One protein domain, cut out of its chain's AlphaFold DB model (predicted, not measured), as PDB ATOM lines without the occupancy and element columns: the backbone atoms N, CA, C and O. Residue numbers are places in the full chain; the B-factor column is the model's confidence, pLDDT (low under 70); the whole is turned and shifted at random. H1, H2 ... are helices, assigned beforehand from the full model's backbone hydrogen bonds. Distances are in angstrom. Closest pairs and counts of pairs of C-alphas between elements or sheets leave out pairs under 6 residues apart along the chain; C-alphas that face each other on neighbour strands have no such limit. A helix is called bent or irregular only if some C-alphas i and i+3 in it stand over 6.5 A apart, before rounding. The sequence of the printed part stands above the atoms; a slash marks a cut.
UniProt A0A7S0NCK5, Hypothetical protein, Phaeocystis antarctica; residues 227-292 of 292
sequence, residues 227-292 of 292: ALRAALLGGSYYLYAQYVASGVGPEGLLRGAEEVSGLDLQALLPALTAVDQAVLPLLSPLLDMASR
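What this domain is: This is residues 227 to 292 of the 292 residues of the protein "Hypothetical protein" of Phaeocystis antarctica (UniProt A0A7S0NCK5). The longest helix, H3, runs the length of the domain with a kink near residue 282, and H2 folds back at a steep angle over the earlier part of H3. H1 stands crosswise to both, like the stem of a T, and its residues 227 to 236 stick out as a free arm, while the part of H3 after the kink comes near Ala 241 of H1. The printed part has 66 residues with three named helices, in the order H1, H2, H3, and no named strand; its class is all helix. It is only just loose, close to compact, with a radius of gyration of the C-alphas of 13.5 A, and the C-alphas span 37 by 26 by 19 A.

Where its parts are: H3 is residues 266 to 290, 32.1 A from first to last C-alpha, from C-alpha 266 at (101.744, 112.251, 149.507) to C-alpha 290 at (124.613, 130.243, 135.976). It is irregular: C-alphas 282 and 285 are 7.2 A apart, and its kink near residue 282 is 62 degrees. H2 is residues 249 to 261, 18.3 A long. H1 is residues 227 to 246, 28.2 A long, and begins with C-alpha 227 at (131.403, 109.226, 130.836).

How they stand to each other: H3 touches H2, with residues 266 to 276 of H3 alone and residues 250 to 254 of H2 alone. Their closest C-alphas are those of Pro 250 and Leu 272, 5.9 A apart. The two helices run opposite ways at a steep tilt of 56 degrees. H1 and H3 are close but not clearly touching, the closest C-alphas being those of Ala 241 and Leu 287, 7.3 A apart. Their lines are about perpendicular, at 81 degrees. H1 and H2 are also close but not clearly touching; their closest C-alphas, those of Tyr 243 and Gly 249, are 7.5 A apart, and their lines are about perpendicular at 80 degrees. In H1 and H2 every pair of O i to N i+4 is within hydrogen-bond range; in H3 15 of 21 are.

The domain as a whole: The two C-alphas farthest apart in the domain are those of Gly 262 and Arg 292, 39.6 A. Residues 227 to 236, which belong to H1, stand free; the body without them has 56 residues and spans 39 by 19 by 14 A. The links from H1 to H2 and from H2 to H3 are tight, with 2 and 4 residues between the helices. The printed part has no cut and ends at Arg 292, the chain's last residue. The mean pLDDT of the printed part is 84.6, and residues 286 to 292 are under 70.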
ATOM      1  N   ALA A 227     132.287 108.399 131.650       77.44
ATOM      2  CA  ALA A 227     131.403 109.226 130.836       77.44
ATOM      3  C   ALA A 227     129.928 109.039 131.217       77.44
ATOM      4  O   ALA A 227     129.217 110.025 131.371       77.44
ATOM      5  N   LEU A 228     129.477 107.797 131.433       79.06
ATOM      6  CA  LEU A 228     128.115 107.527 131.896       79.06
ATOM      7  C   LEU A 228     127.855 108.142 133.277       79.06
ATOM      8  O   LEU A 228     126.820 108.767 133.473       79.06
ATOM      9  N   ARG A 229     128.794 108.005 134.223       82.62
ATOM     10  CA  ARG A 229     128.688 108.628 135.554       82.62
ATOM     11  C   ARG A 229     128.609 110.149 135.455       82.62
ATOM     12  O   ARG A 229     127.753 110.743 136.097       82.62
ATOM     13  N   ALA A 230     129.456 110.765 134.633       83.94
ATOM     14  CA  ALA A 230     129.429 112.206 134.401       83.94
ATOM     15  C   ALA A 230     128.110 112.659 133.753       83.94
ATOM     16  O   ALA A 230     127.534 113.651 134.182       83.94
ATOM     17  N   ALA A 231     127.602 111.911 132.767       83.56
ATOM     18  CA  ALA A 231     126.331 112.201 132.110       83.56
ATOM     19  C   ALA A 231     125.136 112.062 133.065       83.56
ATOM     20  O   ALA A 231     124.254 112.914 133.047       83.56
ATOM     21  N   LEU A 232     125.118 111.031 133.917       84.62
ATOM     22  CA  LEU A 232     124.086 110.861 134.943       84.62
ATOM     23  C   LEU A 232     124.129 112.004 135.958       84.62
ATOM     24  O   LEU A 232     123.102 112.616 136.205       84.62
ATOM     25  N   LEU A 233     125.311 112.345 136.481       84.94
ATOM     26  CA  LEU A 233     125.466 113.467 137.412       84.94
ATOM     27  C   LEU A 233     125.041 114.798 136.779       84.94
ATOM     28  O   LEU A 233     124.275 115.541 137.384       84.94
ATOM     29  N   GLY A 234     125.487 115.081 135.552       84.56
ATOM     30  CA  GLY A 234     125.128 116.302 134.830       84.56
ATOM     31  C   GLY A 234     123.642 116.376 134.472       84.56
ATOM     32  O   GLY A 234     123.030 117.428 134.621       84.56
ATOM     33  N   GLY A 235     123.041 115.259 134.047       84.75
ATOM     34  CA  GLY A 235     121.612 115.167 133.748       84.75
ATOM     35  C   GLY A 235     120.741 115.306 134.996       84.75
ATOM     36  O   GLY A 235     119.782 116.072 134.982       84.75
ATOM     37  N   SER A 236     121.103 114.630 136.092       84.00
ATOM     38  CA  SER A 236     120.441 114.787 137.392       84.00
ATOM     39  C   SER A 236     120.542 116.224 137.901       84.00
ATOM     40  O   SER A 236     119.535 116.775 138.334       84.00
ATOM     41  N   TYR A 237     121.716 116.854 137.786       85.88
ATOM     42  CA  TYR A 237     121.895 118.267 138.119       85.88
ATOM     43  C   TYR A 237     120.994 119.172 137.272       85.88
ATOM     44  O   TYR A 237     120.284 120.005 137.822       85.88
ATOM     45  N   TYR A 238     120.981 118.988 135.949       85.31
ATOM     46  CA  TYR A 238     120.156 119.791 135.047       85.31
ATOM     47  C   TYR A 238     118.664 119.684 135.385       85.31
ATOM     48  O   TYR A 238     117.990 120.705 135.503       85.31
ATOM     49  N   LEU A 239     118.153 118.465 135.585       85.75
ATOM     50  CA  LEU A 239     116.753 118.241 135.953       85.75
ATOM     51  C   LEU A 239     116.410 118.883 137.299       85.75
ATOM     52  O   LEU A 239     115.378 119.538 137.417       85.75
ATOM     53  N   TYR A 240     117.287 118.737 138.293       86.25
ATOM     54  CA  TYR A 240     117.081 119.339 139.605       86.25
ATOM     55  C   TYR A 240     117.124 120.875 139.543       86.25
ATOM     56  O   TYR A 240     116.283 121.537 140.139       86.25
ATOM     57  N   ALA A 241     118.035 121.460 138.762       84.50
ATOM     58  CA  ALA A 241     118.093 122.905 138.545       84.50
ATOM     59  C   ALA A 241     116.816 123.448 137.879       84.50
ATOM     60  O   ALA A 241     116.312 124.489 138.291       84.50
ATOM     61  N   GLN A 242     116.262 122.735 136.889       84.69
ATOM     62  CA  GLN A 242     114.976 123.088 136.267       84.69
ATOM     63  C   GLN A 242     113.818 123.005 137.268       84.69
ATOM     64  O   GLN A 242     112.978 123.902 137.318       84.69
ATOM     65  N   TYR A 243     113.799 121.960 138.098       87.56
ATOM     66  CA  TYR A 243     112.835 121.823 139.185       87.56
ATOM     67  C   TYR A 243     112.909 123.010 140.162       87.56
ATOM     68  O   TYR A 243     111.893 123.657 140.407       87.56
ATOM     69  N   VAL A 244     114.099 123.382 140.639       85.62
ATOM     70  CA  VAL A 244     114.270 124.544 141.530       85.62
ATOM     71  C   VAL A 244     113.833 125.843 140.843       85.62
ATOM     72  O   VAL A 244     113.089 126.624 141.433       85.62
ATOM     73  N   ALA A 245     114.229 126.059 139.585       85.00
ATOM     74  CA  ALA A 245     113.878 127.258 138.819       85.00
ATOM     75  C   ALA A 245     112.368 127.398 138.563       85.00
ATOM     76  O   ALA A 245     111.862 128.512 138.454       85.00
ATOM     77  N   SER A 246     111.640 126.282 138.482       86.94
ATOM     78  CA  SER A 246     110.185 126.292 138.308       86.94
ATOM     79  C   SER A 246     109.416 126.733 139.560       86.94
ATOM     80  O   SER A 246     108.247 127.096 139.454       86.94
ATOM     81  N   GLY A 247     110.048 126.707 140.740       87.56
ATOM     82  CA  GLY A 247     109.466 127.195 141.992       87.56
ATOM     83  C   GLY A 247     108.286 126.381 142.542       87.56
ATOM     84  O   GLY A 247     107.709 126.782 143.548       87.56
ATOM     85  N   VAL A 248     107.921 125.247 141.928       89.06
ATOM     86  CA  VAL A 248     106.794 124.397 142.375       89.06
ATOM     87  C   VAL A 248     107.029 123.755 143.742       89.06
ATOM     88  O   VAL A 248     106.066 123.478 144.456       89.06
ATOM     89  N   GLY A 249     108.293 123.514 144.105       89.00
ATOM     90  CA  GLY A 249     108.656 122.825 145.341       89.00
ATOM     91  C   GLY A 249     108.149 121.372 145.407       89.00
ATOM     92  O   GLY A 249     107.522 120.874 144.464       89.00
ATOM     93  N   PRO A 250     108.417 120.664 146.518       90.06
ATOM     94  CA  PRO A 250     108.200 119.220 146.592       90.06
ATOM     95  C   PRO A 250     106.708 118.865 146.634       90.06
ATOM     96  O   PRO A 250     106.288 117.892 146.009       90.06
ATOM     97  N   GLU A 251     105.890 119.692 147.290       90.94
ATOM     98  CA  GLU A 251     104.428 119.541 147.307       90.94
ATOM     99  C   GLU A 251     103.808 119.758 145.921       90.94
ATOM    100  O   GLU A 251     102.966 118.971 145.488       90.94
ATOM    101  N   GLY A 252     104.236 120.804 145.202       89.38
ATOM    102  CA  GLY A 252     103.730 121.107 143.864       89.38
ATOM    103  C   GLY A 252     104.132 120.051 142.836       89.38
ATOM    104  O   GLY A 252     103.316 119.668 141.997       89.38
ATOM    105  N   LEU A 253     105.359 119.527 142.936       89.50
ATOM    106  CA  LEU A 253     105.832 118.433 142.090       89.50
ATOM    107  C   LEU A 253     105.017 117.153 142.306       89.50
ATOM    108  O   LEU A 253     104.620 116.516 141.329       89.50
ATOM    109  N   LEU A 254     104.748 116.789 143.565       91.00
ATOM    110  CA  LEU A 254     103.933 115.618 143.886       91.00
ATOM    111  C   LEU A 254     102.507 115.781 143.380       91.00
ATOM    112  O   LEU A 254     102.043 114.906 142.660       91.00
ATOM    113  N   ARG A 255     101.859 116.922 143.638       90.75
ATOM    114  CA  ARG A 255     100.502 117.183 143.136       90.75
ATOM    115  C   ARG A 255     100.420 117.042 141.608       90.75
ATOM    116  O   ARG A 255      99.514 116.387 141.106       90.75
ATOM    117  N   GLY A 256     101.392 117.582 140.869       88.88
ATOM    118  CA  GLY A 256     101.444 117.416 139.411       88.88
ATOM    119  C   GLY A 256     101.637 115.957 138.970       88.88
ATOM    120  O   GLY A 256     101.051 115.518 137.981       88.88
ATOM    121  N   ALA A 257     102.424 115.174 139.709       88.25
ATOM    122  CA  ALA A 257     102.601 113.748 139.438       88.25
ATOM    123  C   ALA A 257     101.343 112.922 139.765       88.25
ATOM    124  O   ALA A 257     101.023 111.987 139.027       88.25
ATOM    125  N   GLU A 258     100.612 113.265 140.827       93.62
ATOM    126  CA  GLU A 258      99.327 112.652 141.193       93.62
ATOM    127  C   GLU A 258      98.277 112.897 140.104       93.62
ATOM    128  O   GLU A 258      97.615 111.958 139.668       93.62
ATOM    129  N   GLU A 259      98.190 114.124 139.577       92.75
ATOM    130  CA  GLU A 259      97.274 114.475 138.480       92.75
ATOM    131  C   GLU A 259      97.536 113.663 137.202       92.75
ATOM    132  O   GLU A 259      96.597 113.257 136.515       92.75
ATOM    133  N   VAL A 260      98.805 113.396 136.881       92.81
ATOM    134  CA  VAL A 260      99.189 112.644 135.675       92.81
ATOM    135  C   VAL A 260      99.055 111.131 135.865       92.81
ATOM    136  O   VAL A 260      98.696 110.421 134.924       92.81
ATOM    137  N   SER A 261      99.379 110.615 137.052       90.94
ATOM    138  CA  SER A 261      99.452 109.170 137.307       90.94
ATOM    139  C   SER A 261      98.178 108.571 137.906       90.94
ATOM    140  O   SER A 261      97.967 107.365 137.781       90.94
ATOM    141  N   GLY A 262      97.343 109.384 138.562       92.25
ATOM    142  CA  GLY A 262      96.192 108.932 139.345       92.25
ATOM    143  C   GLY A 262      96.559 108.180 140.632       92.25
ATOM    144  O   GLY A 262      95.691 107.541 141.224       92.25
ATOM    145  N   LEU A 263      97.830 108.204 141.045       90.94
ATOM    146  CA  LEU A 263      98.315 107.594 142.287       90.94
ATOM    147  C   LEU A 263      98.305 108.622 143.425       90.94
ATOM    148  O   LEU A 263      98.541 109.795 143.170       90.94
ATOM    149  N   ASP A 264      98.091 108.174 144.666       91.19
ATOM    150  CA  ASP A 264      98.360 108.973 145.873       91.19
ATOM    151  C   ASP A 264      99.854 108.878 146.203       91.19
ATOM    152  O   ASP A 264     100.380 107.787 146.456       91.19
ATOM    153  N   LEU A 265     100.549 110.013 146.142       91.38
ATOM    154  CA  LEU A 265     101.996 110.106 146.300       91.38
ATOM    155  C   LEU A 265     102.394 110.947 147.518       91.38
ATOM    156  O   LEU A 265     103.593 111.128 147.752       91.38
ATOM    157  N   GLN A 266     101.446 111.405 148.343       89.44
ATOM    158  CA  GLN A 266     101.744 112.251 149.507       89.44
ATOM    159  C   GLN A 266     102.678 111.590 150.523       89.44
ATOM    160  O   GLN A 266     103.464 112.267 151.187       89.44
ATOM    161  N   ALA A 267     102.681 110.258 150.596       90.38
ATOM    162  CA  ALA A 267     103.617 109.512 151.435       90.38
ATOM    163  C   ALA A 267     105.101 109.765 151.081       90.38
ATOM    164  O   ALA A 267     105.980 109.521 151.908       90.38
ATOM    165  N   LEU A 268     105.397 110.259 149.873       90.94
ATOM    166  CA  LEU A 268     106.752 110.582 149.418       90.94
ATOM    167  C   LEU A 268     107.203 111.997 149.803       90.94
ATOM    168  O   LEU A 268     108.397 112.287 149.698       90.94
ATOM    169  N   LEU A 269     106.295 112.865 150.267       91.81
ATOM    170  CA  LEU A 269     106.599 114.265 150.570       91.81
ATOM    171  C   LEU A 269     107.764 114.424 151.560       91.81
ATOM    172  O   LEU A 269     108.709 115.134 151.218       91.81
ATOM    173  N   PRO A 270     107.810 113.721 152.713       93.69
ATOM    174  CA  PRO A 270     108.923 113.866 153.652       93.69
ATOM    175  C   PRO A 270     110.277 113.493 153.037       93.69
ATOM    176  O   PRO A 270     111.292 114.118 153.339       93.69
ATOM    177  N   ALA A 271     110.298 112.489 152.156       88.88
ATOM    178  CA  ALA A 271     111.513 112.052 151.480       88.88
ATOM    179  C   ALA A 271     111.987 113.088 150.450       88.88
ATOM    180  O   ALA A 271     113.170 113.419 150.420       88.88
ATOM    181  N   LEU A 272     111.072 113.638 149.647       88.19
ATOM    182  CA  LEU A 272     111.371 114.704 148.686       88.19
ATOM    183  C   LEU A 272     111.850 115.982 149.380       88.19
ATOM    184  O   LEU A 272     112.861 116.551 148.981       88.19
ATOM    185  N   THR A 273     111.200 116.388 150.473       91.25
ATOM    186  CA  THR A 273     111.641 117.536 151.274       91.25
ATOM    187  C   THR A 273     113.031 117.315 151.874       91.25
ATOM    188  O   THR A 273     113.850 118.233 151.871       91.25
ATOM    189  N   ALA A 274     113.330 116.106 152.360       89.69
ATOM    190  CA  ALA A 274     114.654 115.779 152.883       89.69
ATOM    191  C   ALA A 274     115.741 115.823 151.793       89.69
ATOM    192  O   ALA A 274     116.847 116.302 152.050       89.69
ATOM    193  N   VAL A 275     115.428 115.367 150.574       87.06
ATOM    194  CA  VAL A 275     116.325 115.500 149.415       87.06
ATOM    195  C   VAL A 275     116.582 116.972 149.110       87.06
ATOM    196  O   VAL A 275     117.744 117.361 148.998       87.06
ATOM    197  N   ASP A 276     115.537 117.800 149.058       89.88
ATOM    198  CA  ASP A 276     115.687 119.230 148.787       89.88
ATOM    199  C   ASP A 276     116.570 119.912 149.836       89.88
ATOM    200  O   ASP A 276     117.537 120.588 149.488       89.88
ATOM    201  N   GLN A 277     116.317 119.668 151.123       89.75
ATOM    202  CA  GLN A 277     117.119 120.225 152.216       89.75
ATOM    203  C   GLN A 277     118.598 119.822 152.144       89.75
ATOM    204  O   GLN A 277     119.468 120.622 152.488       89.75
ATOM    205  N   ALA A 278     118.894 118.602 151.693       86.44
ATOM    206  CA  ALA A 278     120.263 118.121 151.560       86.44
ATOM    207  C   ALA A 278     120.972 118.672 150.311       86.44
ATOM    208  O   ALA A 278     122.176 118.930 150.345       86.44
ATOM    209  N   VAL A 279     120.248 118.835 149.201       86.06
ATOM    210  CA  VAL A 279     120.836 119.118 147.883       86.06
ATOM    211  C   VAL A 279     120.869 120.615 147.565       86.06
ATOM    212  O   VAL A 279     121.856 121.081 146.995       86.06
ATOM    213  N   LEU A 280     119.855 121.397 147.959       84.88
ATOM    214  CA  LEU A 280     119.786 122.840 147.664       84.88
ATOM    215  C   LEU A 280     121.046 123.615 148.106       84.88
ATOM    216  O   LEU A 280     121.582 124.364 147.286       84.88
ATOM    217  N   PRO A 281     121.579 123.422 149.333       86.62
ATOM    218  CA  PRO A 281     122.764 124.153 149.796       86.62
ATOM    219  C   PRO A 281     124.035 123.809 149.013       86.62
ATOM    220  O   PRO A 281     124.936 124.634 148.890       86.62
ATOM    221  N   LEU A 282     124.122 122.587 148.482       80.88
ATOM    222  CA  LEU A 282     125.269 122.136 147.691       80.88
ATOM    223  C   LEU A 282     125.265 122.745 146.285       80.88
ATOM    224  O   LEU A 282     126.324 122.892 145.676       80.88
ATOM    225  N   LEU A 283     124.084 123.080 145.762       77.12
ATOM    226  CA  LEU A 283     123.909 123.557 144.392       77.12
ATOM    227  C   LEU A 283     123.722 125.072 144.288       77.12
ATOM    228  O   LEU A 283     123.978 125.621 143.216       77.12
ATOM    229  N   SER A 284     123.331 125.757 145.368       75.44
ATOM    230  CA  SER A 284     123.105 127.208 145.349       75.44
ATOM    231  C   SER A 284     124.282 128.024 144.788       75.44
ATOM    232  O   SER A 284     124.024 128.891 143.954       75.44
ATOM    233  N   PRO A 285     125.569 127.717 145.080       77.56
ATOM    234  CA  PRO A 285     126.681 128.492 144.524       77.56
ATOM    235  C   PRO A 285     126.813 128.343 142.999       77.56
ATOM    236  O   PRO A 285     127.273 129.255 142.315       77.56
ATOM    237  N   LEU A 286     126.416 127.187 142.458       69.06
ATOM    238  CA  LEU A 286     126.478 126.882 141.026       69.06
ATOM    239  C   LEU A 286     125.285 127.469 140.263       69.06
ATOM    240  O   LEU A 286     125.446 127.912 139.126       69.06
ATOM    241  N   LEU A 287     124.105 127.499 140.887       67.69
ATOM    242  CA  LEU A 287     122.910 128.141 140.335       67.69
ATOM    243  C   LEU A 287     123.097 129.661 140.238       67.69
ATOM    244  O   LEU A 287     122.816 130.242 139.190       67.69
ATOM    245  N   ASP A 288     123.673 130.284 141.270       69.19
ATOM    246  CA  ASP A 288     123.994 131.714 141.268       69.19
ATOM    247  C   ASP A 288     125.002 132.074 140.166       69.19
ATOM    248  O   ASP A 288     124.845 133.095 139.496       69.19
ATOM    249  N   MET A 289     126.006 131.226 139.920       63.69
ATOM    250  CA  MET A 289     126.954 131.409 138.814       63.69
ATOM    251  C   MET A 289     126.314 131.287 137.426       63.69
ATOM    252  O   MET A 289     126.761 131.966 136.512       63.69
ATOM    253  N   ALA A 290     125.305 130.427 137.254       58.81
ATOM    254  CA  ALA A 290     124.613 130.243 135.976       58.81
ATOM    255  C   ALA A 290     123.579 131.348 135.680       58.81
ATOM    256  O   ALA A 290     123.175 131.516 134.531       58.81
ATOM    257  N   SER A 291     123.144 132.078 136.713       60.66
ATOM    258  CA  SER A 291     122.227 133.223 136.611       60.66
ATOM    259  C   SER A 291     122.906 134.574 136.320       60.66
ATOM    260  O   SER A 291     122.206 135.570 136.132       60.66
ATOM    261  N   ARG A 292     124.247 134.615 136.288       49.72
ATOM    262  CA  ARG A 292     125.072 135.781 135.920       49.72
ATOM    263  C   ARG A 292     125.585 135.659 134.491       49.72
ATOM    264  O   ARG A 292     125.683 136.719 133.836       49.72
TER     265      ARG A 292